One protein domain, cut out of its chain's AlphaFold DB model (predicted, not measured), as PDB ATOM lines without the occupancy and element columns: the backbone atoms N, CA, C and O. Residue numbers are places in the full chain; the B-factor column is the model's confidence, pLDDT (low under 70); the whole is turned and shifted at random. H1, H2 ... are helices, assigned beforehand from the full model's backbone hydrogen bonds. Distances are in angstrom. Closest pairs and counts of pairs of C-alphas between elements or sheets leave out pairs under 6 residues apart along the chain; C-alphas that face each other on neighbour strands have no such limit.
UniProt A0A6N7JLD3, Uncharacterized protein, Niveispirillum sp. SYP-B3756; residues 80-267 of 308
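What this domain is: This is residues 80 to 267 of the 308 residues of an uncharacterized protein of Niveispirillum sp. SYP-B3756 (UniProt A0A6N7JLD3). Four long helices lie side by side as an elongated up-and-down bundle, each running against the one before it, with H2 and H4 in the middle and H1 and H5 on either side of them. A short fifth helix, H3, is set off from the bundle, touching no helix, and residues 80 to 88 of H1 stick out free at one end. The printed part has 188 residues with five named helices, in the order H1, H2, H3, H4, H5, and no named strand; the class is all helix. The whole is loose, with a radius of gyration of the C-alphas of 20.8 A, and spans 72 by 36 by 27 A.

How they stand to each other: Start with H1, residues 80 to 123, and go through its tight link into H2, residues 127 to 153. The two form a helical hairpin: they touch, closest at the C-alphas of Ala 118 and Leu 130, 5.8 A apart, and run opposite ways at a shallow tilt of 15 degrees. Next comes H3, residues 159 to 167, which is apart from the other helices. Go on to H4, residues 190 to 220, which touches H2 with 36 pairs of C-alphas within 8 A; the closest, those of Ala 134 and Leu 211, are 4.8 A apart. H4 and H2 run opposite ways at a shallow tilt of 19 degrees. H4 also touches H1, where the C-alphas of Ala 118 and Met 210 are the closest at 6.7 A. Last, H5, residues 228 to 267, forms a helical hairpin with H4, closest at the C-alphas of Val 197 and Leu 252, 6.3 A apart. H5 touches H2 as well, the same way at a shallow tilt of 26 degrees, with the closest C-alphas, those of Arg 135 and Ala 241, 4.9 A apart. H1 and H5 are apart. In H1, H2, H3 and H4 every O i to N i+4 pair is within hydrogen-bond range; in H5, 33 of 36 are.

Where its parts are: Find C-alpha 80 at (224.104, 95.737, 252.228); from there H1 runs 63.8 A to C-alpha 123 at (186.307, 122.586, 208.420). H2 then covers 38.4 A, H3 12.1 A and H4 45.0 A. H5 runs 59.0 A and ends at C-alpha 267, at (196.667, 111.784, 257.607).

The domain as a whole: The C-alphas farthest apart, those of Gly 80 and Pro 225, are 72.8 A from each other. The printed part has no cut. Look for the long link at residues 168 to 189, between H3 and H4. The mean pLDDT of the printed part is 75.2, and 67 residues are under 70, among them residues 80 to 96, 155 to 183 and 260 to 267.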
ATOM      1  N   GLY A  80     223.757  95.517 253.629       39.59
ATOM      2  CA  GLY A  80     224.104  95.737 252.228       39.59
ATOM      3  C   GLY A  80     223.118  95.084 251.258       39.59
ATOM      4  O   GLY A  80     222.809  95.679 250.231       39.59
ATOM      5  N   ALA A  81     222.598  93.898 251.577       44.03
ATOM      6  CA  ALA A  81     221.592  93.195 250.786       44.03
ATOM      7  C   ALA A  81     220.218  93.867 250.888       44.03
ATOM      8  O   ALA A  81     219.559  94.031 249.865       44.03
ATOM      9  N   ASP A  82     219.827  94.324 252.077       48.16
ATOM     10  CA  ASP A  82     218.605  95.094 252.310       48.16
ATOM     11  C   ASP A  82     218.702  96.466 251.631       48.16
ATOM     12  O   ASP A  82     217.823  96.826 250.855       48.16
ATOM     13  N   ALA A  83     219.822  97.183 251.783       43.47
ATOM     14  CA  ALA A  83     220.049  98.447 251.079       43.47
ATOM     15  C   ALA A  83     220.100  98.276 249.550       43.47
ATOM     16  O   ALA A  83     219.627  99.140 248.809       43.47
ATOM     17  N   LEU A  84     220.655  97.164 249.052       39.72
ATOM     18  CA  LEU A  84     220.636  96.825 247.629       39.72
ATOM     19  C   LEU A  84     219.219  96.480 247.160       39.72
ATOM     20  O   LEU A  84     218.830  96.889 246.068       39.72
ATOM     21  N   SER A  85     218.446  95.754 247.967       46.56
ATOM     22  CA  SER A  85     217.043  95.432 247.700       46.56
ATOM     23  C   SER A  85     216.201  96.707 247.624       46.56
ATOM     24  O   SER A  85     215.499  96.922 246.635       46.56
ATOM     25  N   ASP A  86     216.361  97.618 248.582       53.22
ATOM     26  CA  ASP A  86     215.700  98.924 248.607       53.22
ATOM     27  C   ASP A  86     216.099  99.783 247.404       53.22
ATOM     28  O   ASP A  86     215.239 100.373 246.743       53.22
ATOM     29  N   TYR A  87     217.389  99.806 247.052       43.41
ATOM     30  CA  TYR A  87     217.877 100.486 245.854       43.41
ATOM     31  C   TYR A  87     217.262  99.904 244.574       43.41
ATOM     32  O   TYR A  87     216.806 100.653 243.711       43.41
ATOM     33  N   MET A  88     217.195  98.577 244.450       46.91
ATOM     34  CA  MET A  88     216.598  97.901 243.295       46.91
ATOM     35  C   MET A  88     215.085  98.138 243.210       46.91
ATOM     36  O   MET A  88     214.560  98.358 242.117       46.91
ATOM     37  N   ASN A  89     214.382  98.148 244.341       56.69
ATOM     38  CA  ASN A  89     212.953  98.452 244.408       56.69
ATOM     39  C   ASN A  89     212.673  99.911 244.031       56.69
ATOM     40  O   ASN A  89     211.754 100.190 243.254       56.69
ATOM     41  N   LYS A  90     213.513 100.840 244.494       56.53
ATOM     42  CA  LYS A  90     213.455 102.250 244.101       56.53
ATOM     43  C   LYS A  90     213.744 102.435 242.609       56.53
ATOM     44  O   LYS A  90     212.977 103.103 241.924       56.53
ATOM     45  N   ALA A  91     214.770 101.773 242.075       49.16
ATOM     46  CA  ALA A  91     215.101 101.824 240.652       49.16
ATOM     47  C   ALA A  91     213.974 101.257 239.768       49.16
ATOM     48  O   ALA A  91     213.635 101.846 238.743       49.16
ATOM     49  N   ARG A  92     213.338 100.148 240.178       57.59
ATOM     50  CA  ARG A  92     212.153  99.594 239.496       57.59
ATOM     51  C   ARG A  92     210.980 100.569 239.519       57.59
ATOM     52  O   ARG A  92     210.342 100.779 238.491       57.59
ATOM     53  N   THR A  93     210.733 101.189 240.669       59.91
ATOM     54  CA  THR A  93     209.697 102.211 240.843       59.91
ATOM     55  C   THR A  93     209.918 103.391 239.892       59.91
ATOM     56  O   THR A  93     209.005 103.781 239.168       59.91
ATOM     57  N   GLU A  94     211.136 103.935 239.847       59.03
ATOM     58  CA  GLU A  94     211.500 105.052 238.967       59.03
ATOM     59  C   GLU A  94     211.403 104.671 237.484       59.03
ATOM     60  O   GLU A  94     210.882 105.443 236.678       59.03
ATOM     61  N   MET A  95     211.831 103.459 237.116       59.69
ATOM     62  CA  MET A  95     211.716 102.952 235.746       59.69
ATOM     63  C   MET A  95     210.252 102.815 235.312       59.69
ATOM     64  O   MET A  95     209.898 103.243 234.214       59.69
ATOM     65  N   ASN A  96     209.389 102.283 236.183       63.44
ATOM     66  CA  ASN A  96     207.957 102.144 235.917       63.44
ATOM     67  C   ASN A  96     207.270 103.509 235.779       63.44
ATOM     68  O   ASN A  96     206.490 103.717 234.848       63.44
ATOM     69  N   GLN A  97     207.599 104.467 236.653       71.88
ATOM     70  CA  GLN A  97     207.088 105.839 236.559       71.88
ATOM     71  C   GLN A  97     207.533 106.518 235.264       71.88
ATOM     72  O   GLN A  97     206.721 107.149 234.589       71.88
ATOM     73  N   LYS A  98     208.803 106.358 234.880       67.44
ATOM     74  CA  LYS A  98     209.339 106.933 233.646       67.44
ATOM     75  C   LYS A  98     208.683 106.328 232.405       67.44
ATOM     76  O   LYS A  98     208.251 107.078 231.537       67.44
ATOM     77  N   ALA A  99     208.542 105.005 232.346       69.88
ATOM     78  CA  ALA A  99     207.885 104.328 231.229       69.88
ATOM     79  C   ALA A  99     206.419 104.772 231.075       69.88
ATOM     80  O   ALA A  99     205.969 105.071 229.967       69.88
ATOM     81  N   ALA A 100     205.687 104.878 232.189       69.69
ATOM     82  CA  ALA A 100     204.321 105.389 232.195       69.69
ATOM     83  C   ALA A 100     204.256 106.867 231.764       69.69
ATOM     84  O   ALA A 100     203.399 107.245 230.965       69.69
ATOM     85  N   ALA A 101     205.179 107.710 232.238       71.94
ATOM     86  CA  ALA A 101     205.251 109.119 231.856       71.94
ATOM     87  C   ALA A 101     205.569 109.309 230.362       71.94
ATOM     88  O   ALA A 101     204.961 110.158 229.709       71.94
ATOM     89  N   GLU A 102     206.476 108.505 229.803       74.81
ATOM     90  CA  GLU A 102     206.822 108.532 228.379       74.81
ATOM     91  C   GLU A 102     205.630 108.142 227.503       74.81
ATOM     92  O   GLU A 102     205.312 108.858 226.551       74.81
ATOM     93  N   LYS A 103     204.915 107.063 227.849       80.75
ATOM     94  CA  LYS A 103     203.682 106.681 227.146       80.75
ATOM     95  C   LYS A 103     202.618 107.763 227.235       80.75
ATOM     96  O   LYS A 103     202.048 108.135 226.214       80.75
ATOM     97  N   LEU A 104     202.400 108.333 228.422       81.25
ATOM     98  CA  LEU A 104     201.461 109.438 228.599       81.25
ATOM     99  C   LEU A 104     201.841 110.633 227.715       81.25
ATOM    100  O   LEU A 104     200.975 111.224 227.074       81.25
ATOM    101  N   GLN A 105     203.128 110.974 227.627       84.75
ATOM    102  CA  GLN A 105     203.605 112.048 226.759       84.75
ATOM    103  C   GLN A 105     203.387 111.730 225.273       84.75
ATOM    104  O   GLN A 105     202.957 112.609 224.523       84.75
ATOM    105  N   GLN A 106     203.651 110.494 224.838       87.19
ATOM    106  CA  GLN A 106     203.379 110.046 223.468       87.19
ATOM    107  C   GLN A 106     201.884 110.140 223.145       87.19
ATOM    108  O   GLN A 106     201.511 110.709 222.120       87.19
ATOM    109  N   SER A 107     201.022 109.676 224.049       87.06
ATOM    110  CA  SER A 107     199.573 109.769 223.888       87.06
ATOM    111  C   SER A 107     199.076 111.213 223.864       87.06
ATOM    112  O   SER A 107     198.223 111.528 223.041       87.06
ATOM    113  N   ARG A 108     199.631 112.120 224.681       85.88
ATOM    114  CA  ARG A 108     199.301 113.557 224.608       85.88
ATOM    115  C   ARG A 108     199.642 114.155 223.252       85.88
ATOM    116  O   ARG A 108     198.835 114.893 222.696       85.88
ATOM    117  N   ARG A 109     200.825 113.839 222.712       91.75
ATOM    118  CA  ARG A 109     201.224 114.297 221.371       91.75
ATOM    119  C   ARG A 109     200.245 113.778 220.326       91.75
ATOM    120  O   ARG A 109     199.713 114.573 219.560       91.75
ATOM    121  N   ARG A 110     199.922 112.482 220.376       94.69
ATOM    122  CA  ARG A 110     198.978 111.874 219.436       94.69
ATOM    123  C   ARG A 110     197.578 112.479 219.535       94.69
ATOM    124  O   ARG A 110     196.978 112.780 218.515       94.69
ATOM    125  N   ILE A 111     197.070 112.719 220.741       90.38
ATOM    126  CA  ILE A 111     195.768 113.371 220.941       90.38
ATOM    127  C   ILE A 111     195.787 114.809 220.423       90.38
ATOM    128  O   ILE A 111     194.831 115.232 219.781       90.38
ATOM    129  N   SER A 112     196.880 115.548 220.619       91.00
ATOM    130  CA  SER A 112     197.016 116.891 220.050       91.00
ATOM    131  C   SER A 112     197.044 116.880 218.517       91.00
ATOM    132  O   SER A 112     196.493 117.793 217.904       91.00
ATOM    133  N   GLU A 113     197.678 115.885 217.893       93.06
ATOM    134  CA  GLU A 113     197.640 115.695 216.438       93.06
ATOM    135  C   GLU A 113     196.214 115.390 215.974       93.06
ATOM    136  O   GLU A 113     195.697 116.067 215.087       93.06
ATOM    137  N   LEU A 114     195.544 114.440 216.634       93.19
ATOM    138  CA  LEU A 114     194.155 114.082 216.358       93.19
ATOM    139  C   LEU A 114     193.211 115.279 216.506       93.19
ATOM    140  O   LEU A 114     192.289 115.428 215.710       93.19
ATOM    141  N   GLU A 115     193.459 116.176 217.458       90.88
ATOM    142  CA  GLU A 115     192.680 117.403 217.619       90.88
ATOM    143  C   GLU A 115     192.847 118.349 216.424       90.88
ATOM    144  O   GLU A 115     191.872 118.908 215.918       90.88
ATOM    145  N   GLN A 116     194.076 118.519 215.933       93.00
ATOM    146  CA  GLN A 116     194.332 119.320 214.736       93.00
ATOM    147  C   GLN A 116     193.698 118.681 213.499       93.00
ATOM    148  O   GLN A 116     193.070 119.375 212.696       93.00
ATOM    149  N   GLU A 117     193.806 117.359 213.364       91.94
ATOM    150  CA  GLU A 117     193.155 116.610 212.293       91.94
ATOM    151  C   GLU A 117     191.629 116.717 212.362       91.94
ATOM    152  O   GLU A 117     190.988 116.872 211.319       91.94
ATOM    153  N   ALA A 118     191.050 116.699 213.567       88.88
ATOM    154  CA  ALA A 118     189.617 116.854 213.785       88.88
ATOM    155  C   ALA A 118     189.156 118.244 213.356       88.88
ATOM    156  O   ALA A 118     188.194 118.362 212.606       88.88
ATOM    157  N   ARG A 119     189.886 119.303 213.724       88.88
ATOM    158  CA  ARG A 119     189.575 120.673 213.280       88.88
ATOM    159  C   ARG A 119     189.615 120.807 211.756       88.88
ATOM    160  O   ARG A 119     188.738 121.440 211.173       88.88
ATOM    161  N   GLN A 120     190.595 120.188 211.098       89.25
ATOM    162  CA  GLN A 120     190.686 120.198 209.635       89.25
ATOM    163  C   GLN A 120     189.556 119.399 208.973       89.25
ATOM    164  O   GLN A 120     189.024 119.831 207.952       89.25
ATOM    165  N   ALA A 121     189.189 118.243 209.531       86.62
ATOM    166  CA  ALA A 121     188.072 117.435 209.048       86.62
ATOM    167  C   ALA A 121     186.730 118.157 209.252       86.62
ATOM    168  O   ALA A 121     185.907 118.205 208.337       86.62
ATOM    169  N   ALA A 122     186.557 118.809 210.405       84.31
ATOM    170  CA  ALA A 122     185.401 119.635 210.724       84.31
ATOM    171  C   ALA A 122     185.231 120.775 209.709       84.31
ATOM    172  O   ALA A 122     184.159 120.923 209.127       84.31
ATOM    173  N   ALA A 123     186.310 121.509 209.412       85.81
ATOM    174  CA  ALA A 123     186.307 122.586 208.420       85.81
ATOM    175  C   ALA A 123     185.983 122.109 206.991       85.81
ATOM    176  O   ALA A 123     185.478 122.883 206.183       85.81
ATOM    177  N   LYS A 124     186.276 120.843 206.669       83.62
ATOM    178  CA  LYS A 124     186.020 120.239 205.352       83.62
ATOM    179  C   LYS A 124     184.668 119.534 205.240       83.62
ATOM    180  O   LYS A 124     184.367 119.021 204.167       83.62
ATOM    181  N   GLY A 125     183.875 119.455 206.311       79.81
ATOM    182  CA  GLY A 125     182.652 118.647 206.283       79.81
ATOM    183  C   GLY A 125     182.911 117.131 206.285       79.81
ATOM    184  O   GLY A 125     182.012 116.360 205.953       79.81
ATOM    185  N   ASP A 126     184.137 116.685 206.592       81.50
ATOM    186  CA  ASP A 126     184.531 115.279 206.478       81.50
ATOM    187  C   ASP A 126     184.150 114.484 207.728       81.50
ATOM    188  O   ASP A 126     184.971 114.185 208.608       81.50
ATOM    189  N   GLY A 127     182.878 114.091 207.765       81.12
ATOM    190  CA  GLY A 127     182.356 113.285 208.852       81.12
ATOM    191  C   GLY A 127     183.139 111.985 208.967       81.12
ATOM    192  O   GLY A 127     183.467 111.580 210.079       81.12
ATOM    193  N   ALA A 128     183.461 111.330 207.833       81.88
ATOM    194  CA  ALA A 128     184.150 110.026 207.744       81.88
ATOM    195  C   ALA A 128     185.419 110.040 208.585       81.88
ATOM    196  O   ALA A 128     185.580 109.217 209.490       81.88
ATOM    197  N   LYS A 129     186.239 111.059 208.358       87.06
ATOM    198  CA  LYS A 129     187.465 111.272 209.103       87.06
ATOM    199  C   LYS A 129     187.221 111.579 210.587       87.06
ATOM    200  O   LYS A 129     187.922 111.012 211.422       87.06
ATOM    201  N   LEU A 130     186.215 112.383 210.939       87.00
ATOM    202  CA  LEU A 130     185.901 112.691 212.344       87.00
ATOM    203  C   LEU A 130     185.534 111.457 213.181       87.00
ATOM    204  O   LEU A 130     186.008 111.334 214.308       87.00
ATOM    205  N   ALA A 131     184.738 110.522 212.651       87.00
ATOM    206  CA  ALA A 131     184.386 109.309 213.404       87.00
ATOM    207  C   ALA A 131     185.602 108.408 213.658       87.00
ATOM    208  O   ALA A 131     185.767 107.902 214.767       87.00
ATOM    209  N   ARG A 132     186.495 108.275 212.669       89.31
ATOM    210  CA  ARG A 132     187.757 107.538 212.835       89.31
ATOM    211  C   ARG A 132     188.649 108.183 213.892       89.31
ATOM    212  O   ARG A 132     189.174 107.478 214.747       89.31
ATOM    213  N   ILE A 133     188.763 109.513 213.873       90.81
ATOM    214  CA  ILE A 133     189.516 110.267 214.883       90.81
ATOM    215  C   ILE A 133     188.925 110.049 216.280       90.81
ATOM    216  O   ILE A 133     189.666 109.761 217.217       90.81
ATOM    217  N   ALA A 134     187.600 110.135 216.424       89.50
ATOM    218  CA  ALA A 134     186.932 109.901 217.700       89.50
ATOM    219  C   ALA A 134     187.179 108.478 218.229       89.50
ATOM    220  O   ALA A 134     187.469 108.302 219.411       89.50
ATOM    221  N   ARG A 135     187.133 107.469 217.349       91.62
ATOM    222  CA  ARG A 135     187.440 106.073 217.688       91.62
ATOM    223  C   ARG A 135     188.892 105.892 218.128       91.62
ATOM    224  O   ARG A 135     189.149 105.208 219.116       91.62
ATOM    225  N   GLU A 136     189.837 106.517 217.432       93.25
ATOM    226  CA  GLU A 136     191.254 106.461 217.799       93.25
ATOM    227  C   GLU A 136     191.512 107.141 219.153       93.25
ATOM    228  O   GLU A 136     192.158 106.559 220.026       93.25
ATOM    229  N   ALA A 137     190.940 108.327 219.374       90.81
ATOM    230  CA  ALA A 137     191.051 109.047 220.641       90.81
ATOM    231  C   ALA A 137     190.430 108.260 221.813       90.81
ATOM    232  O   ALA A 137     191.002 108.213 222.908       90.81
ATOM    233  N   ALA A 138     189.297 107.588 221.581       89.94
ATOM    234  CA  ALA A 138     188.685 106.678 222.547       89.94
ATOM    235  C   ALA A 138     189.588 105.471 222.852       89.94
ATOM    236  O   ALA A 138     189.803 105.148 224.021       89.94
ATOM    237  N   GLY A 139     190.189 104.857 221.828       91.56
ATOM    238  CA  GLY A 139     191.126 103.743 221.987       91.56
ATOM    239  C   GLY A 139     192.376 104.114 222.794       91.56
ATOM    240  O   GLY A 139     192.772 103.370 223.694       91.56
ATOM    241  N   ILE A 140     192.957 105.292 222.536       90.81
ATOM    242  CA  ILE A 140     194.079 105.832 223.322       90.81
ATOM    243  C   ILE A 140     193.662 106.008 224.785       90.81
ATOM    244  O   ILE A 140     194.362 105.553 225.691       90.81
ATOM    245  N   THR A 141     192.502 106.624 225.021       91.00
ATOM    246  CA  THR A 141     191.974 106.861 226.373       91.00
ATOM    247  C   THR A 141     191.767 105.550 227.129       91.00
ATOM    248  O   THR A 141     192.180 105.435 228.282       91.00
ATOM    249  N   LYS A 142     191.204 104.533 226.471       92.31
ATOM    250  CA  LYS A 142     191.005 103.195 227.037       92.31
ATOM    251  C   LYS A 142     192.318 102.526 227.429       92.31
ATOM    252  O   LYS A 142     192.420 101.977 228.526       92.31
ATOM    253  N   GLY A 143     193.330 102.593 226.562       90.81
ATOM    254  CA  GLY A 143     194.664 102.064 226.853       90.81
ATOM    255  C   GLY A 143     195.296 102.736 228.074       90.81
ATOM    256  O   GLY A 143     195.766 102.055 228.985       90.81
ATOM    257  N   LEU A 144     195.223 104.067 228.140       89.81
ATOM    258  CA  LEU A 144     195.722 104.842 229.275       89.81
ATOM    259  C   LEU A 144     194.932 104.595 230.566       89.81
ATOM    260  O   LEU A 144     195.516 104.564 231.644       89.81
ATOM    261  N   ALA A 145     193.614 104.394 230.493       89.94
ATOM    262  CA  ALA A 145     192.795 104.068 231.660       89.94
ATOM    263  C   ALA A 145     193.130 102.674 232.222       89.94
ATOM    264  O   ALA A 145     193.178 102.494 233.440       89.94
ATOM    265  N   ALA A 146     193.414 101.698 231.353       88.88
ATOM    266  CA  ALA A 146     193.898 100.382 231.766       88.88
ATOM    267  C   ALA A 146     195.298 100.459 232.400       88.88
ATOM    268  O   ALA A 146     195.553  99.810 233.416       88.88
ATOM    269  N   GLU A 147     196.189 101.287 231.851       87.44
ATOM    270  CA  GLU A 147     197.503 101.543 232.448       87.44
ATOM    271  C   GLU A 147     197.374 102.246 233.808       87.44
ATOM    272  O   GLU A 147     197.974 101.798 234.782       87.44
ATOM    273  N   ALA A 148     196.505 103.258 233.926       87.06
ATOM    274  CA  ALA A 148     196.189 103.911 235.196       87.06
ATOM    275  C   ALA A 148     195.691 102.905 236.245       87.06
ATOM    276  O   ALA A 148     196.089 102.975 237.408       87.06
ATOM    277  N   LYS A 149     194.852 101.944 235.835       88.56
ATOM    278  CA  LYS A 149     194.394 100.863 236.711       88.56
ATOM    279  C   LYS A 149     195.569 100.020 237.206       88.56
ATOM    280  O   LYS A 149     195.684  99.826 238.409       88.56
ATOM    281  N   GLY A 150     196.465  99.592 236.316       83.06
ATOM    282  CA  GLY A 150     197.664  98.835 236.699       83.06
ATOM    283  C   GLY A 150     198.591  99.610 237.641       83.06
ATOM    284  O   GLY A 150     199.113  99.046 238.598       83.06
ATOM    285  N   ILE A 151     198.740 100.918 237.427       83.81
ATOM    286  CA  ILE A 151     199.539 101.815 238.274       83.81
ATOM    287  C   ILE A 151     198.947 101.928 239.687       83.81
ATOM    288  O   ILE A 151     199.688 101.963 240.669       83.81
ATOM    289  N   VAL A 152     197.623 102.002 239.821       82.31
ATOM    290  CA  VAL A 152     196.956 102.208 241.117       82.31
ATOM    291  C   VAL A 152     196.719 100.894 241.858       82.31
ATOM    292  O   VAL A 152     197.020 100.792 243.046       82.31
ATOM    293  N   GLU A 153     196.169  99.898 241.171       80.50
ATOM    294  CA  GLU A 153     195.670  98.652 241.764       80.50
ATOM    295  C   GLU A 153     196.676  97.494 241.672       80.50
ATOM    296  O   GLU A 153     196.479  96.479 242.340       80.50
ATOM    297  N   GLY A 154     197.753  97.653 240.896       72.06
ATOM    298  CA  GLY A 154     198.636  96.556 240.501       72.06
ATOM    299  C   GLY A 154     198.093  95.799 239.288       72.06
ATOM    300  O   GLY A 154     196.901  95.857 238.977       72.06
ATOM    301  N   GLN A 155     198.975  95.113 238.561       66.50
ATOM    302  CA  GLN A 155     198.562  94.156 237.535       66.50
ATOM    303  C   GLN A 155     198.444  92.771 238.161       66.50
ATOM    304  O   GLN A 155     199.366  92.327 238.841       66.50
ATOM    305  N   ASP A 156     197.333  92.087 237.897       62.06
ATOM    306  CA  ASP A 156     197.223  90.671 238.220       62.06
ATOM    307  C   ASP A 156     198.176  89.900 237.293       62.06
ATOM    308  O   ASP A 156     198.025  89.913 236.068       62.06
ATOM    309  N   ALA A 157     199.169  89.234 237.876       59.91
ATOM    310  CA  ALA A 157     200.026  88.294 237.182       59.91
ATOM    311  C   ALA A 157     199.184  87.143 236.626       59.91
ATOM    312  O   ALA A 157     198.266  86.622 237.278       59.91
ATOM    313  N   SER A 158     199.525  86.714 235.414       58.41
ATOM    314  CA  SER A 158     198.870  85.581 234.772       58.41
ATOM    315  C   SER A 158     199.055  84.296 235.595       58.41
ATOM    316  O   SER A 158     200.024  84.161 236.350       58.41
ATOM    317  N   PRO A 159     198.178  83.283 235.433       61.41
ATOM    318  CA  PRO A 159     198.326  82.007 236.135       61.41
ATOM    319  C   PRO A 159     199.696  81.344 235.922       61.41
ATOM    320  O   PRO A 159     200.207  80.691 236.829       61.41
ATOM    321  N   ALA A 160     200.299  81.535 234.745       61.44
ATOM    322  CA  ALA A 160     201.618  81.009 234.408       61.44
ATOM    323  C   ALA A 160     202.750  81.753 235.136       61.44
ATOM    324  O   ALA A 160     203.638  81.111 235.691       61.44
ATOM    325  N   GLU A 161     202.702  83.085 235.185       51.78
ATOM    326  CA  GLU A 161     203.682  83.904 235.918       51.78
ATOM    327  C   GLU A 161     203.606  83.655 237.419       51.78
ATOM    328  O   GLU A 161     204.625  83.503 238.087       51.78
ATOM    329  N   ARG A 162     202.388  83.519 237.936       64.50
ATOM    330  CA  ARG A 162     202.138  83.158 239.325       64.50
ATOM    331  C   ARG A 162     202.703  81.780 239.667       64.50
ATOM    332  O   ARG A 162     203.383  81.629 240.677       64.50
ATOM    333  N   ALA A 163     202.478  80.781 238.813       57.19
ATOM    334  CA  ALA A 163     203.049  79.447 238.994       57.19
ATOM    335  C   ALA A 163     204.585  79.457 238.919       57.19
ATOM    336  O   ALA A 163     205.232  78.762 239.699       57.19
ATOM    337  N   ALA A 164     205.169  80.264 238.027       57.03
ATOM    338  CA  ALA A 164     206.616  80.424 237.912       57.03
ATOM    339  C   ALA A 164     207.231  81.108 239.145       57.03
ATOM    340  O   ALA A 164     208.256  80.645 239.639       57.03
ATOM    341  N   ALA A 165     206.589  82.152 239.678       57.25
ATOM    342  CA  ALA A 165     207.024  82.844 240.893       57.25
ATOM    343  C   ALA A 165     206.970  81.924 242.124       57.25
ATOM    344  O   ALA A 165     207.960  81.796 242.844       57.25
ATOM    345  N   ILE A 166     205.865  81.187 242.299       62.38
ATOM    346  CA  ILE A 166     205.715  80.199 243.382       62.38
ATOM    347  C   ILE A 166     206.758  79.077 243.242       62.38
ATOM    348  O   ILE A 166     207.378  78.682 244.228       62.38
ATOM    349  N   ALA A 167     207.000  78.580 242.022       61.81
ATOM    350  CA  ALA A 167     208.020  77.560 241.764       61.81
ATOM    351  C   ALA A 167     209.453  78.064 242.019       61.81
ATOM    352  O   ALA A 167     210.319  77.278 242.398       61.81
ATOM    353  N   ALA A 168     209.694  79.365 241.849       59.56
ATOM    354  CA  ALA A 168     210.954  80.026 242.177       59.56
ATOM    355  C   ALA A 168     211.098  80.368 243.676       59.56
ATOM    356  O   ALA A 168     212.123  80.923 244.070       59.56
ATOM    357  N   GLY A 169     210.101  80.046 244.512       52.25
ATOM    358  CA  GLY A 169     210.098  80.361 245.944       52.25
ATOM    359  C   GLY A 169     209.905  81.847 246.256       52.25
ATOM    360  O   GLY A 169     210.262  82.284 247.346       52.25
ATOM    361  N   GLN A 170     209.386  82.620 245.301       61.53
ATOM    362  CA  GLN A 170     209.022  84.024 245.487       61.53
ATOM    363  C   GLN A 170     207.598  84.132 246.045       61.53
ATOM    364  O   GLN A 170     206.780  83.224 245.862       61.53
ATOM    365  N   ASP A 171     207.300  85.258 246.698       55.97
ATOM    366  CA  ASP A 171     205.933  85.581 247.101       55.97
ATOM    367  C   ASP A 171     205.010  85.608 245.879       55.97
ATOM    368  O   ASP A 171     205.406  86.001 244.778       55.97
ATOM    369  N   ASP A 172     203.768  85.163 246.075       59.41
ATOM    370  CA  ASP A 172     202.758  85.171 245.023       59.41
ATOM    371  C   ASP A 172     202.548  86.620 244.545       59.41
ATOM    372  O   ASP A 172     202.112  87.457 245.339       59.41
ATOM    373  N   PRO A 173     202.816  86.932 243.264       57.28
ATOM    374  CA  PRO A 173     202.720  88.294 242.746       57.28
ATOM    375  C   PRO A 173     201.293  88.864 242.809       57.28
ATOM    376  O   PRO A 173     201.123  90.078 242.728       57.28
ATOM    377  N   ASN A 174     200.273  88.012 242.991       61.72
ATOM    378  CA  ASN A 174     198.878  88.427 243.167       61.72
ATOM    379  C   ASN A 174     198.473  88.586 244.637       61.72
ATOM    380  O   ASN A 174     197.404  89.134 244.921       61.72
ATOM    381  N   ILE A 175     199.301  88.134 245.585       54.75
ATOM    382  CA  ILE A 175     199.125  88.497 246.990       54.75
ATOM    383  C   ILE A 175     199.626  89.930 247.125       54.75
ATOM    384  O   ILE A 175     200.824  90.197 247.178       54.75
ATOM    385  N   ARG A 176     198.675  90.866 247.162       51.84
ATOM    386  CA  ARG A 176     198.959  92.286 247.368       51.84
ATOM    387  C   ARG A 176     199.691  92.444 248.697       51.84
ATOM    388  O   ARG A 176     199.087  92.307 249.761       51.84
ATOM    389  N   THR A 177     200.990  92.719 248.635       48.44
ATOM    390  CA  THR A 177     201.750  93.185 249.794       48.44
ATOM    391  C   THR A 177     201.075  94.456 250.298       48.44
ATOM    392  O   THR A 177     200.585  95.260 249.499       48.44
ATOM    393  N   ALA A 178     200.977  94.616 251.622       43.56
ATOM    394  CA  ALA A 178     200.389  95.818 252.203       43.56
ATOM    395  C   ALA A 178     201.063  97.038 251.564       43.56
ATOM    396  O   ALA A 178     202.292  97.134 251.577       43.56
ATOM    397  N   ALA A 179     200.264  97.913 250.944       50.97
ATOM    398  CA  ALA A 179     200.784  99.086 250.263       50.97
ATOM    399  C   ALA A 179     201.658  99.856 251.256       50.97
ATOM    400  O   ALA A 179     201.194 100.230 252.336       50.97
ATOM    401  N   GLN A 180     202.936 100.039 250.918       55.66
ATOM    402  CA  GLN A 180     203.810 100.868 251.734       55.66
ATOM    403  C   GLN A 180     203.171 102.261 251.845       55.66
ATOM    404  O   GLN A 180     202.637 102.751 250.843       55.66
ATOM    405  N   PRO A 181     203.188 102.909 253.025       58.69
ATOM    406  CA  PRO A 181     202.627 104.245 253.175       58.69
ATOM    407  C   PRO A 181     203.143 105.186 252.077       58.69
ATOM    408  O   PRO A 181     204.347 105.316 251.870       58.69
ATOM    409  N   GLY A 182     202.226 105.808 251.333       68.25
ATOM    410  CA  GLY A 182     202.559 106.704 250.219       68.25
ATOM    411  C   GLY A 182     202.779 106.037 248.851       68.25
ATOM    412  O   GLY A 182     202.917 106.763 247.862       68.25
ATOM    413  N   MET A 183     202.723 104.706 248.753       68.75
ATOM    414  CA  MET A 183     202.831 103.934 247.508       68.75
ATOM    415  C   MET A 183     201.490 103.303 247.104       68.75
ATOM    416  O   MET A 183     200.636 103.017 247.939       68.75
ATOM    417  N   THR A 184     201.284 103.095 245.807       73.94
ATOM    418  CA  THR A 184     200.148 102.345 245.261       73.94
ATOM    419  C   THR A 184     200.449 100.849 245.211       73.94
ATOM    420  O   THR A 184     201.606 100.431 245.278       73.94
ATOM    421  N   ALA A 185     199.415 100.028 245.007       73.00
ATOM    422  CA  ALA A 185     199.592  98.590 244.798       73.00
ATOM    423  C   ALA A 185     200.368  98.268 243.502       73.00
ATOM    424  O   ALA A 185     200.995  97.220 243.411       73.00
ATOM    425  N   GLY A 186     200.391  99.188 242.529       69.06
ATOM    426  CA  GLY A 186     201.243  99.095 241.337       69.06
ATOM    427  C   GLY A 186     202.708  99.483 241.558       69.06
ATOM    428  O   GLY A 186     203.464  99.564 240.591       69.06
ATOM    429  N   GLY A 187     203.123  99.746 242.801       68.88
ATOM    430  CA  GLY A 187     204.518 100.031 243.132       68.88
ATOM    431  C   GLY A 187     204.999 101.402 242.658       68.88
ATOM    432  O   GLY A 187     206.179 101.566 242.364       68.88
ATOM    433  N   VAL A 188     204.109 102.395 242.563       70.31
ATOM    434  CA  VAL A 188     204.479 103.795 242.294       70.31
ATOM    435  C   VAL A 188     204.049 104.704 243.436       70.31
ATOM    436  O   VAL A 188     203.241 104.317 244.274       70.31
ATOM    437  N   THR A 189     204.532 105.946 243.462       74.94
ATOM    438  CA  THR A 189     204.055 106.906 244.461       74.94
ATOM    439  C   THR A 189     202.589 107.263 244.208       74.94
ATOM    440  O   THR A 189     202.148 107.457 243.071       74.94
ATOM    441  N   THR A 190     201.821 107.406 245.284       78.12
ATOM    442  CA  THR A 190     200.423 107.871 245.238       78.12
ATOM    443  C   THR A 190     200.287 109.239 244.563       78.12
ATOM    444  O   THR A 190     199.327 109.472 243.827       78.12
ATOM    445  N   GLY A 191     201.273 110.127 244.749       76.62
ATOM    446  CA  GLY A 191     201.356 111.421 244.070       76.62
ATOM    447  C   GLY A 191     201.484 111.288 242.549       76.62
ATOM    448  O   GLY A 191     200.715 111.915 241.816       76.62
ATOM    449  N   PHE A 192     202.382 110.417 242.071       76.25
ATOM    450  CA  PHE A 192     202.500 110.119 240.642       76.25
ATOM    451  C   PHE A 192     201.200 109.525 240.095       76.25
ATOM    452  O   PHE A 192     200.658 110.051 239.124       76.25
ATOM    453  N   ALA A 193     200.647 108.499 240.747       78.44
ATOM    454  CA  ALA A 193     199.409 107.856 240.310       78.44
ATOM    455  C   ALA A 193     198.230 108.839 240.210       78.44
ATOM    456  O   ALA A 193     197.461 108.794 239.249       78.44
ATOM    457  N   ARG A 194     198.114 109.783 241.154       82.94
ATOM    458  CA  ARG A 194     197.095 110.841 241.122       82.94
ATOM    459  C   ARG A 194     197.281 111.770 239.928       82.94
ATOM    460  O   ARG A 194     196.308 112.029 239.221       82.94
ATOM    461  N   SER A 195     198.507 112.239 239.694       81.31
ATOM    462  CA  SER A 195     198.816 113.084 238.533       81.31
ATOM    463  C   SER A 195     198.517 112.357 237.220       81.31
ATOM    464  O   SER A 195     197.841 112.903 236.355       81.31
ATOM    465  N   TYR A 196     198.898 111.082 237.117       82.75
ATOM    466  CA  TYR A 196     198.624 110.248 235.954       82.75
ATOM    467  C   TYR A 196     197.114 110.119 235.699       82.75
ATOM    468  O   TYR A 196     196.653 110.432 234.607       82.75
ATOM    469  N   VAL A 197     196.312 109.753 236.709       87.56
ATOM    470  CA  VAL A 197     194.843 109.645 236.576       87.56
ATOM    471  C   VAL A 197     194.202 110.978 236.164       87.56
ATOM    472  O   VAL A 197     193.291 110.987 235.336       87.56
ATOM    473  N   GLN A 198     194.665 112.107 236.710       87.00
ATOM    474  CA  GLN A 198     194.167 113.435 236.330       87.00
ATOM    475  C   GLN A 198     194.470 113.772 234.866       87.00
ATOM    476  O   GLN A 198     193.611 114.288 234.155       87.00
ATOM    477  N   GLU A 199     195.662 113.430 234.396       84.94
ATOM    478  CA  GLU A 199     196.087 113.694 233.023       84.94
ATOM    479  C   GLU A 199     195.363 112.794 232.016       84.94
ATOM    480  O   GLU A 199     194.928 113.260 230.962       84.94
ATOM    481  N   VAL A 200     195.119 111.526 232.363       88.50
ATOM    482  CA  VAL A 200     194.277 110.644 231.540       88.50
ATOM    483  C   VAL A 200     192.835 111.161 231.472       88.50
ATOM    484  O   VAL A 200     192.216 111.095 230.412       88.50
ATOM    485  N   ARG A 201     192.297 111.755 232.548       89.94
ATOM    486  CA  ARG A 201     190.982 112.424 232.499       89.94
ATOM    487  C   ARG A 201     190.965 113.639 231.579       89.94
ATOM    488  O   ARG A 201     189.969 113.842 230.887       89.94
ATOM    489  N   ALA A 202     192.032 114.436 231.559       88.69
ATOM    490  CA  ALA A 202     192.142 115.563 230.634       88.69
ATOM    491  C   ALA A 202     192.113 115.073 229.174       88.69
ATOM    492  O   ALA A 202     191.335 115.587 228.368       88.69
ATOM    493  N   ILE A 203     192.859 114.004 228.870       87.06
ATOM    494  CA  ILE A 203     192.836 113.334 227.561       87.06
ATOM    495  C   ILE A 203     191.433 112.799 227.231       87.06
ATOM    496  O   ILE A 203     190.929 113.034 226.133       87.06
ATOM    497  N   ALA A 204     190.754 112.155 228.185       88.12
ATOM    498  CA  ALA A 204     189.376 111.690 228.012       88.12
ATOM    499  C   ALA A 204     188.402 112.851 227.720       88.12
ATOM    500  O   ALA A 204     187.445 112.701 226.959       88.12
ATOM    501  N   GLY A 205     188.630 114.030 228.308       89.12
ATOM    502  CA  GLY A 205     187.894 115.261 228.000       89.12
ATOM    503  C   GLY A 205     188.093 115.731 226.553       89.12
ATOM    504  O   GLY A 205     187.123 116.069 225.867       89.12
ATOM    505  N   GLN A 206     189.330 115.681 226.052       88.56
ATOM    506  CA  GLN A 206     189.635 115.994 224.651       88.56
ATOM    507  C   GLN A 206     188.984 114.985 223.696       88.56
ATOM    508  O   GLN A 206     188.309 115.383 222.745       88.56
ATOM    509  N   ALA A 207     189.099 113.686 223.983       87.94
ATOM    510  CA  ALA A 207     188.485 112.626 223.183       87.94
ATOM    511  C   ALA A 207     186.951 112.755 223.116       87.94
ATOM    512  O   ALA A 207     186.361 112.599 222.047       87.94
ATOM    513  N   ARG A 208     186.293 113.134 224.224       91.12
ATOM    514  CA  ARG A 208     184.850 113.436 224.246       91.12
ATOM    515  C   ARG A 208     184.473 114.620 223.368       91.12
ATOM    516  O   ARG A 208     183.444 114.574 222.695       91.12
ATOM    517  N   THR A 209     185.297 115.664 223.352       89.88
ATOM    518  CA  THR A 209     185.086 116.811 222.460       89.88
ATOM    519  C   THR A 209     185.131 116.371 220.996       89.88
ATOM    520  O   THR A 209     184.245 116.733 220.227       89.88
ATOM    521  N   MET A 210     186.097 115.523 220.619       87.94
ATOM    522  CA  MET A 210     186.191 114.974 219.257       87.94
ATOM    523  C   MET A 210     185.003 114.071 218.908       87.94
ATOM    524  O   MET A 210     184.463 114.170 217.809       87.94
ATOM    525  N   LEU A 211     184.559 113.225 219.845       89.56
ATOM    526  CA  LEU A 211     183.365 112.399 219.656       89.56
ATOM    527  C   LEU A 211     182.119 113.265 219.447       89.56
ATOM    528  O   LEU A 211     181.356 113.022 218.518       89.56
ATOM    529  N   THR A 212     181.951 114.311 220.256       89.44
ATOM    530  CA  THR A 212     180.831 115.253 220.125       89.44
ATOM    531  C   THR A 212     180.857 115.935 218.759       89.44
ATOM    532  O   THR A 212     179.841 115.966 218.076       89.44
ATOM    533  N   GLN A 213     182.026 116.404 218.307       86.75
ATOM    534  CA  GLN A 213     182.186 116.977 216.966       86.75
ATOM    535  C   GLN A 213     181.810 115.977 215.864       86.75
ATOM    536  O   GLN A 213     181.123 116.345 214.913       86.75
ATOM    537  N   ALA A 214     182.215 114.712 215.997       86.00
ATOM    538  CA  ALA A 214     181.871 113.661 215.043       86.00
ATOM    539  C   ALA A 214     180.362 113.347 215.022       86.00
ATOM    540  O   ALA A 214     179.795 113.117 213.952       86.00
ATOM    541  N   GLU A 215     179.699 113.364 216.183       86.38
ATOM    542  CA  GLU A 215     178.249 113.181 216.306       86.38
ATOM    543  C   GLU A 215     177.466 114.366 215.720       86.38
ATOM    544  O   GLU A 215     176.509 114.153 214.973       86.38
ATOM    545  N   THR A 216     177.893 115.606 215.977       83.50
ATOM    546  CA  THR A 216     177.273 116.807 215.396       83.50
ATOM    547  C   THR A 216     177.401 116.810 213.875       83.50
ATOM    548  O   THR A 216     176.406 116.972 213.172       83.50
ATOM    549  N   GLN A 217     178.588 116.516 213.335       77.56
ATOM    550  CA  GLN A 217     178.765 116.471 211.883       77.56
ATOM    551  C   GLN A 217     178.018 115.311 211.210       77.56
ATOM    552  O   GLN A 217     177.658 115.405 210.037       77.56
ATOM    553  N   ARG A 218     177.754 114.215 211.936       72.38
ATOM    554  CA  ARG A 218     176.858 113.149 211.461       72.38
ATOM    555  C   ARG A 218     175.437 113.681 211.257       72.38
ATOM    556  O   ARG A 218     174.810 113.287 210.278       72.38
ATOM    557  N   ALA A 219     174.943 114.540 212.150       62.47
ATOM    558  CA  ALA A 219     173.621 115.152 212.027       62.47
ATOM    559  C   ALA A 219     173.558 116.189 210.890       62.47
ATOM    560  O   ALA A 219     172.517 116.341 210.258       62.47
ATOM    561  N   GLU A 220     174.676 116.863 210.608       64.19
ATOM    562  CA  GLU A 220     174.753 117.968 209.647       64.19
ATOM    563  C   GLU A 220     175.206 117.574 208.231       64.19
ATOM    564  O   GLU A 220     175.257 118.457 207.382       64.19
ATOM    565  N   GLN A 221     175.545 116.300 207.965       61.19
ATOM    566  CA  GLN A 221     176.190 115.806 206.729       61.19
ATOM    567  C   GLN A 221     175.899 116.641 205.466       61.19
ATOM    568  O   GLN A 221     174.914 116.425 204.766       61.19
ATOM    569  N   GLN A 222     176.821 117.553 205.140       53.25
ATOM    570  CA  GLN A 222     176.763 118.400 203.939       53.25
ATOM    571  C   GLN A 222     177.391 117.726 202.700       53.25
ATOM    572  O   GLN A 222     177.552 118.356 201.657       53.25
ATOM    573  N   GLY A 223     177.790 116.454 202.814       59.50
ATOM    574  CA  GLY A 223     178.477 115.687 201.770       59.50
ATOM    575  C   GLY A 223     177.561 114.771 200.949       59.50
ATOM    576  O   GLY A 223     176.336 114.830 201.033       59.50
ATOM    577  N   ARG A 224     178.170 113.882 200.149       61.72
ATOM    578  CA  ARG A 224     177.446 112.821 199.428       61.72
ATOM    579  C   ARG A 224     176.622 111.997 200.433       61.72
ATOM    580  O   ARG A 224     177.186 111.598 201.454       61.72
ATOM    581  N   PRO A 225     175.345 111.686 200.141       62.28
ATOM    582  CA  PRO A 225     174.563 110.799 200.991       62.28
ATOM    583  C   PRO A 225     175.271 109.446 201.109       62.28
ATOM    584  O   PRO A 225     175.562 108.800 200.098       62.28
ATOM    585  N   LEU A 226     175.583 109.056 202.347       68.06
ATOM    586  CA  LEU A 226     176.155 107.747 202.660       68.06
ATOM    587  C   LEU A 226     175.168 106.647 202.278       68.06
ATOM    588  O   LEU A 226     173.949 106.813 202.389       68.06
ATOM    589  N   THR A 227     175.705 105.502 201.876       78.19
ATOM    590  CA  THR A 227     174.906 104.282 201.776       78.19
ATOM    591  C   THR A 227     174.397 103.862 203.157       78.19
ATOM    592  O   THR A 227     174.935 104.253 204.198       78.19
ATOM    593  N   GLU A 228     173.328 103.066 203.192       78.25
ATOM    594  CA  GLU A 228     172.756 102.609 204.461       78.25
ATOM    595  C   GLU A 228     173.745 101.744 205.265       78.25
ATOM    596  O   GLU A 228     173.753 101.813 206.496       78.25
ATOM    597  N   GLU A 229     174.612 100.999 204.576       80.00
ATOM    598  CA  GLU A 229     175.693 100.206 205.171       80.00
ATOM    599  C   GLU A 229     176.762 101.099 205.812       80.00
ATOM    600  O   GLU A 229     177.025 100.959 207.004       80.00
ATOM    601  N   GLU A 230     177.291 102.090 205.088       78.69
ATOM    602  CA  GLU A 230     178.288 103.030 205.628       78.69
ATOM    603  C   GLU A 230     177.725 103.851 206.799       78.69
ATOM    604  O   GLU A 230     178.443 104.203 207.736       78.69
ATOM    605  N   ARG A 231     176.423 104.163 206.773       78.81
ATOM    606  CA  ARG A 231     175.752 104.847 207.883       78.81
ATOM    607  C   ARG A 231     175.687 103.963 209.131       78.81
ATOM    608  O   ARG A 231     175.909 104.482 210.224       78.81
ATOM    609  N   LYS A 232     175.371 102.672 208.972       83.50
ATOM    610  CA  LYS A 232     175.324 101.700 210.077       83.50
ATOM    611  C   LYS A 232     176.712 101.442 210.649       83.50
ATOM    612  O   LYS A 232     176.878 101.568 211.856       83.50
ATOM    613  N   GLU A 233     177.702 101.181 209.799       83.38
ATOM    614  CA  GLU A 233     179.089 100.969 210.227       83.38
ATOM    615  C   GLU A 233     179.571 102.162 211.056       83.38
ATOM    616  O   GLU A 233     180.000 102.015 212.196       83.38
ATOM    617  N   ARG A 234     179.376 103.378 210.543       80.56
ATOM    618  CA  ARG A 234     179.733 104.617 211.235       80.56
ATOM    619  C   ARG A 234     179.034 104.796 212.583       80.56
ATOM    620  O   ARG A 234     179.619 105.337 213.520       80.56
ATOM    621  N   GLU A 235     177.765 104.421 212.668       85.31
ATOM    622  CA  GLU A 235     177.009 104.468 213.915       85.31
ATOM    623  C   GLU A 235     177.558 103.475 214.941       85.31
ATOM    624  O   GLU A 235     177.702 103.833 216.110       85.31
ATOM    625  N   GLU A 236     177.933 102.276 214.503       87.12
ATOM    626  CA  GLU A 236     178.605 101.289 215.345       87.12
ATOM    627  C   GLU A 236     179.978 101.786 215.815       87.12
ATOM    628  O   GLU A 236     180.298 101.641 216.995       87.12
ATOM    629  N   GLU A 237     180.762 102.443 214.952       85.00
ATOM    630  CA  GLU A 237     182.058 103.015 215.339       85.00
ATOM    631  C   GLU A 237     181.920 104.096 216.417       85.00
ATOM    632  O   GLU A 237     182.647 104.082 217.413       85.00
ATOM    633  N   LEU A 238     180.983 105.032 216.231       87.94
ATOM    634  CA  LEU A 238     180.734 106.113 217.186       87.94
ATOM    635  C   LEU A 238     180.175 105.570 218.502       87.94
ATOM    636  O   LEU A 238     180.582 106.019 219.571       87.94
ATOM    637  N   ARG A 239     179.286 104.573 218.434       90.81
ATOM    638  CA  ARG A 239     178.758 103.897 219.619       90.81
ATOM    639  C   ARG A 239     179.866 103.191 220.395       90.81
ATOM    640  O   ARG A 239     179.970 103.399 221.597       90.81
ATOM    641  N   ALA A 240     180.727 102.435 219.716       89.44
ATOM    642  CA  ALA A 240     181.864 101.773 220.349       89.44
ATOM    643  C   ALA A 240     182.814 102.784 221.013       89.44
ATOM    644  O   ALA A 240     183.238 102.574 222.146       89.44
ATOM    645  N   ALA A 241     183.097 103.913 220.352       89.31
ATOM    646  CA  ALA A 241     183.904 104.987 220.931       89.31
ATOM    647  C   ALA A 241     183.250 105.593 222.187       89.31
ATOM    648  O   ALA A 241     183.935 105.894 223.165       89.31
ATOM    649  N   ARG A 242     181.922 105.748 222.179       92.06
ATOM    650  CA  ARG A 242     181.136 106.252 223.313       92.06
ATOM    651  C   ARG A 242     181.180 105.295 224.503       92.06
ATOM    652  O   ARG A 242     181.441 105.737 225.620       92.06
ATOM    653  N   ASP A 243     180.989 104.003 224.247       92.25
ATOM    654  CA  ASP A 243     181.037 102.947 225.259       92.25
ATOM    655  C   ASP A 243     182.451 102.823 225.863       92.25
ATOM    656  O   ASP A 243     182.605 102.757 227.084       92.25
ATOM    657  N   ASP A 244     183.496 102.890 225.031       90.88
ATOM    658  CA  ASP A 244     184.894 102.854 225.479       90.88
ATOM    659  C   ASP A 244     185.262 104.070 226.348       90.88
ATOM    660  O   ASP A 244     185.931 103.918 227.377       90.88
ATOM    661  N   LEU A 245     184.809 105.274 225.978       90.81
ATOM    662  CA  LEU A 245     185.018 106.478 226.788       90.81
ATOM    663  C   LEU A 245     184.247 106.418 228.111       90.81
ATOM    664  O   LEU A 245     184.808 106.782 229.144       90.81
ATOM    665  N   ALA A 246     183.012 105.912 228.110       90.69
ATOM    666  CA  ALA A 246     182.219 105.746 229.327       90.69
ATOM    667  C   ALA A 246     182.863 104.742 230.302       90.69
ATOM    668  O   ALA A 246     183.007 105.038 231.489       90.69
ATOM    669  N   ALA A 247     183.326 103.591 229.802       89.25
ATOM    670  CA  ALA A 247     184.024 102.590 230.611       89.25
ATOM    671  C   ALA A 247     185.361 103.116 231.173       89.25
ATOM    672  O   ALA A 247     185.742 102.822 232.316       89.25
ATOM    673  N   SER A 248     186.071 103.922 230.378       89.19
ATOM    674  CA  SER A 248     187.301 104.593 230.806       89.19
ATOM    675  C   SER A 248     187.020 105.610 231.916       89.19
ATOM    676  O   SER A 248     187.710 105.603 232.933       89.19
ATOM    677  N   ASP A 249     185.977 106.429 231.772       89.88
ATOM    678  CA  ASP A 249     185.561 107.418 232.773       89.88
ATOM    679  C   ASP A 249     185.138 106.768 234.095       89.88
ATOM    680  O   ASP A 249     185.537 107.234 235.166       89.88
ATOM    681  N   GLU A 250     184.374 105.675 234.046       89.50
ATOM    682  CA  GLU A 250     183.992 104.925 235.244       89.50
ATOM    683  C   GLU A 250     185.240 104.418 235.982       89.50
ATOM    684  O   GLU A 250     185.379 104.577 237.198       89.50
ATOM    685  N   THR A 251     186.203 103.888 235.224       89.62
ATOM    686  CA  THR A 251     187.479 103.426 235.768       89.62
ATOM    687  C   THR A 251     188.266 104.565 236.399       89.62
ATOM    688  O   THR A 251     188.627 104.479 237.569       89.62
ATOM    689  N   LEU A 252     188.466 105.674 235.692       90.00
ATOM    690  CA  LEU A 252     189.183 106.837 236.217       90.00
ATOM    691  C   LEU A 252     188.466 107.471 237.419       90.00
ATOM    692  O   LEU A 252     189.113 108.065 238.285       90.00
ATOM    693  N   THR A 253     187.139 107.374 237.497       89.81
ATOM    694  CA  THR A 253     186.338 107.826 238.647       89.81
ATOM    695  C   THR A 253     186.607 106.973 239.874       89.81
ATOM    696  O   THR A 253     186.969 107.513 240.921       89.81
ATOM    697  N   ARG A 254     186.544 105.649 239.715       90.44
ATOM    698  CA  ARG A 254     186.872 104.677 240.762       90.44
ATOM    699  C   ARG A 254     188.301 104.851 241.280       90.44
ATOM    700  O   ARG A 254     188.502 104.927 242.490       90.44
ATOM    701  N   LEU A 255     189.270 104.988 240.371       87.06
ATOM    702  CA  LEU A 255     190.688 105.153 240.707       87.06
ATOM    703  C   LEU A 255     190.976 106.466 241.441       87.06
ATOM    704  O   LEU A 255     191.769 106.498 242.376       87.06
ATOM    705  N   ALA A 256     190.330 107.570 241.062       85.50
ATOM    706  CA  ALA A 256     190.502 108.807 241.821       85.50
ATOM    707  C   ALA A 256     189.835 108.736 243.198       85.50
ATOM    708  O   ALA A 256     190.355 109.324 244.141       85.50
ATOM    709  N   GLY A 257     188.710 108.021 243.322       81.88
ATOM    710  CA  GLY A 257     188.073 107.756 244.611       81.88
ATOM    711  C   GLY A 257     188.988 106.965 245.547       81.88
ATOM    712  O   GLY A 257     189.192 107.370 246.690       81.88
ATOM    713  N   SER A 258     189.622 105.896 245.050       79.81
ATOM    714  CA  SER A 258     190.572 105.103 245.843       79.81
ATOM    715  C   SER A 258     191.812 105.910 246.252       79.81
ATOM    716  O   SER A 258     192.214 105.870 247.413       79.81
ATOM    717  N   LEU A 259     192.363 106.728 245.348       77.25
ATOM    718  CA  LEU A 259     193.490 107.629 245.636       77.25
ATOM    719  C   LEU A 259     193.122 108.832 246.527       77.25
ATOM    720  O   LEU A 259     194.012 109.461 247.110       77.25
ATOM    721  N   GLY A 260     191.838 109.197 246.590       64.56
ATOM    722  CA  GLY A 260     191.300 110.223 247.484       64.56
ATOM    723  C   GLY A 260     191.159 109.714 248.917       64.56
ATOM    724  O   GLY A 260     191.581 110.393 249.851       64.56
ATOM    725  N   ASN A 261     190.664 108.485 249.078       56.28
ATOM    726  CA  ASN A 261     190.489 107.843 250.384       56.28
ATOM    727  C   ASN A 261     191.825 107.457 251.037       56.28
ATOM    728  O   ASN A 261     191.979 107.624 252.242       56.28
ATOM    729  N   ALA A 262     192.830 107.064 250.244       52.09
ATOM    730  CA  ALA A 262     194.175 106.751 250.743       52.09
ATOM    731  C   ALA A 262     194.863 107.925 251.480       52.09
ATOM    732  O   ALA A 262     195.800 107.715 252.247       52.09
ATOM    733  N   ASN A 263     194.408 109.167 251.272       44.72
ATOM    734  CA  ASN A 263     194.937 110.346 251.961       44.72
ATOM    735  C   ASN A 263     194.337 110.544 253.365       44.72
ATOM    736  O   ASN A 263     194.962 111.177 254.210       44.72
ATOM    737  N   VAL A 264     193.134 110.015 253.615       42.03
ATOM    738  CA  VAL A 264     192.477 110.088 254.931       42.03
ATOM    739  C   VAL A 264     193.145 109.110 255.899       42.03
ATOM    740  O   VAL A 264     193.395 109.465 257.049       42.03
ATOM    741  N   ASP A 265     193.548 107.940 255.403       37.81
ATOM    742  CA  ASP A 265     194.268 106.940 256.198       37.81
ATOM    743  C   ASP A 265     195.727 107.349 256.477       37.81
ATOM    744  O   ASP A 265     196.239 107.100 257.566       37.81
ATOM    745  N   ALA A 266     196.390 108.055 255.548       40.91
ATOM    746  CA  ALA A 266     197.751 108.570 255.752       40.91
ATOM    747  C   ALA A 266     197.809 109.807 256.675       40.91
ATOM    748  O   ALA A 266     198.781 109.991 257.405       40.91
ATOM    749  N   ALA A 267     196.768 110.647 256.686       36.09
ATOM    750  CA  ALA A 267     196.667 111.784 257.607       36.09
ATOM    751  C   ALA A 267     196.308 111.361 259.049       36.09
ATOM    752  O   ALA A 267     196.509 112.136 259.984       36.09
TER     753      ALA A 267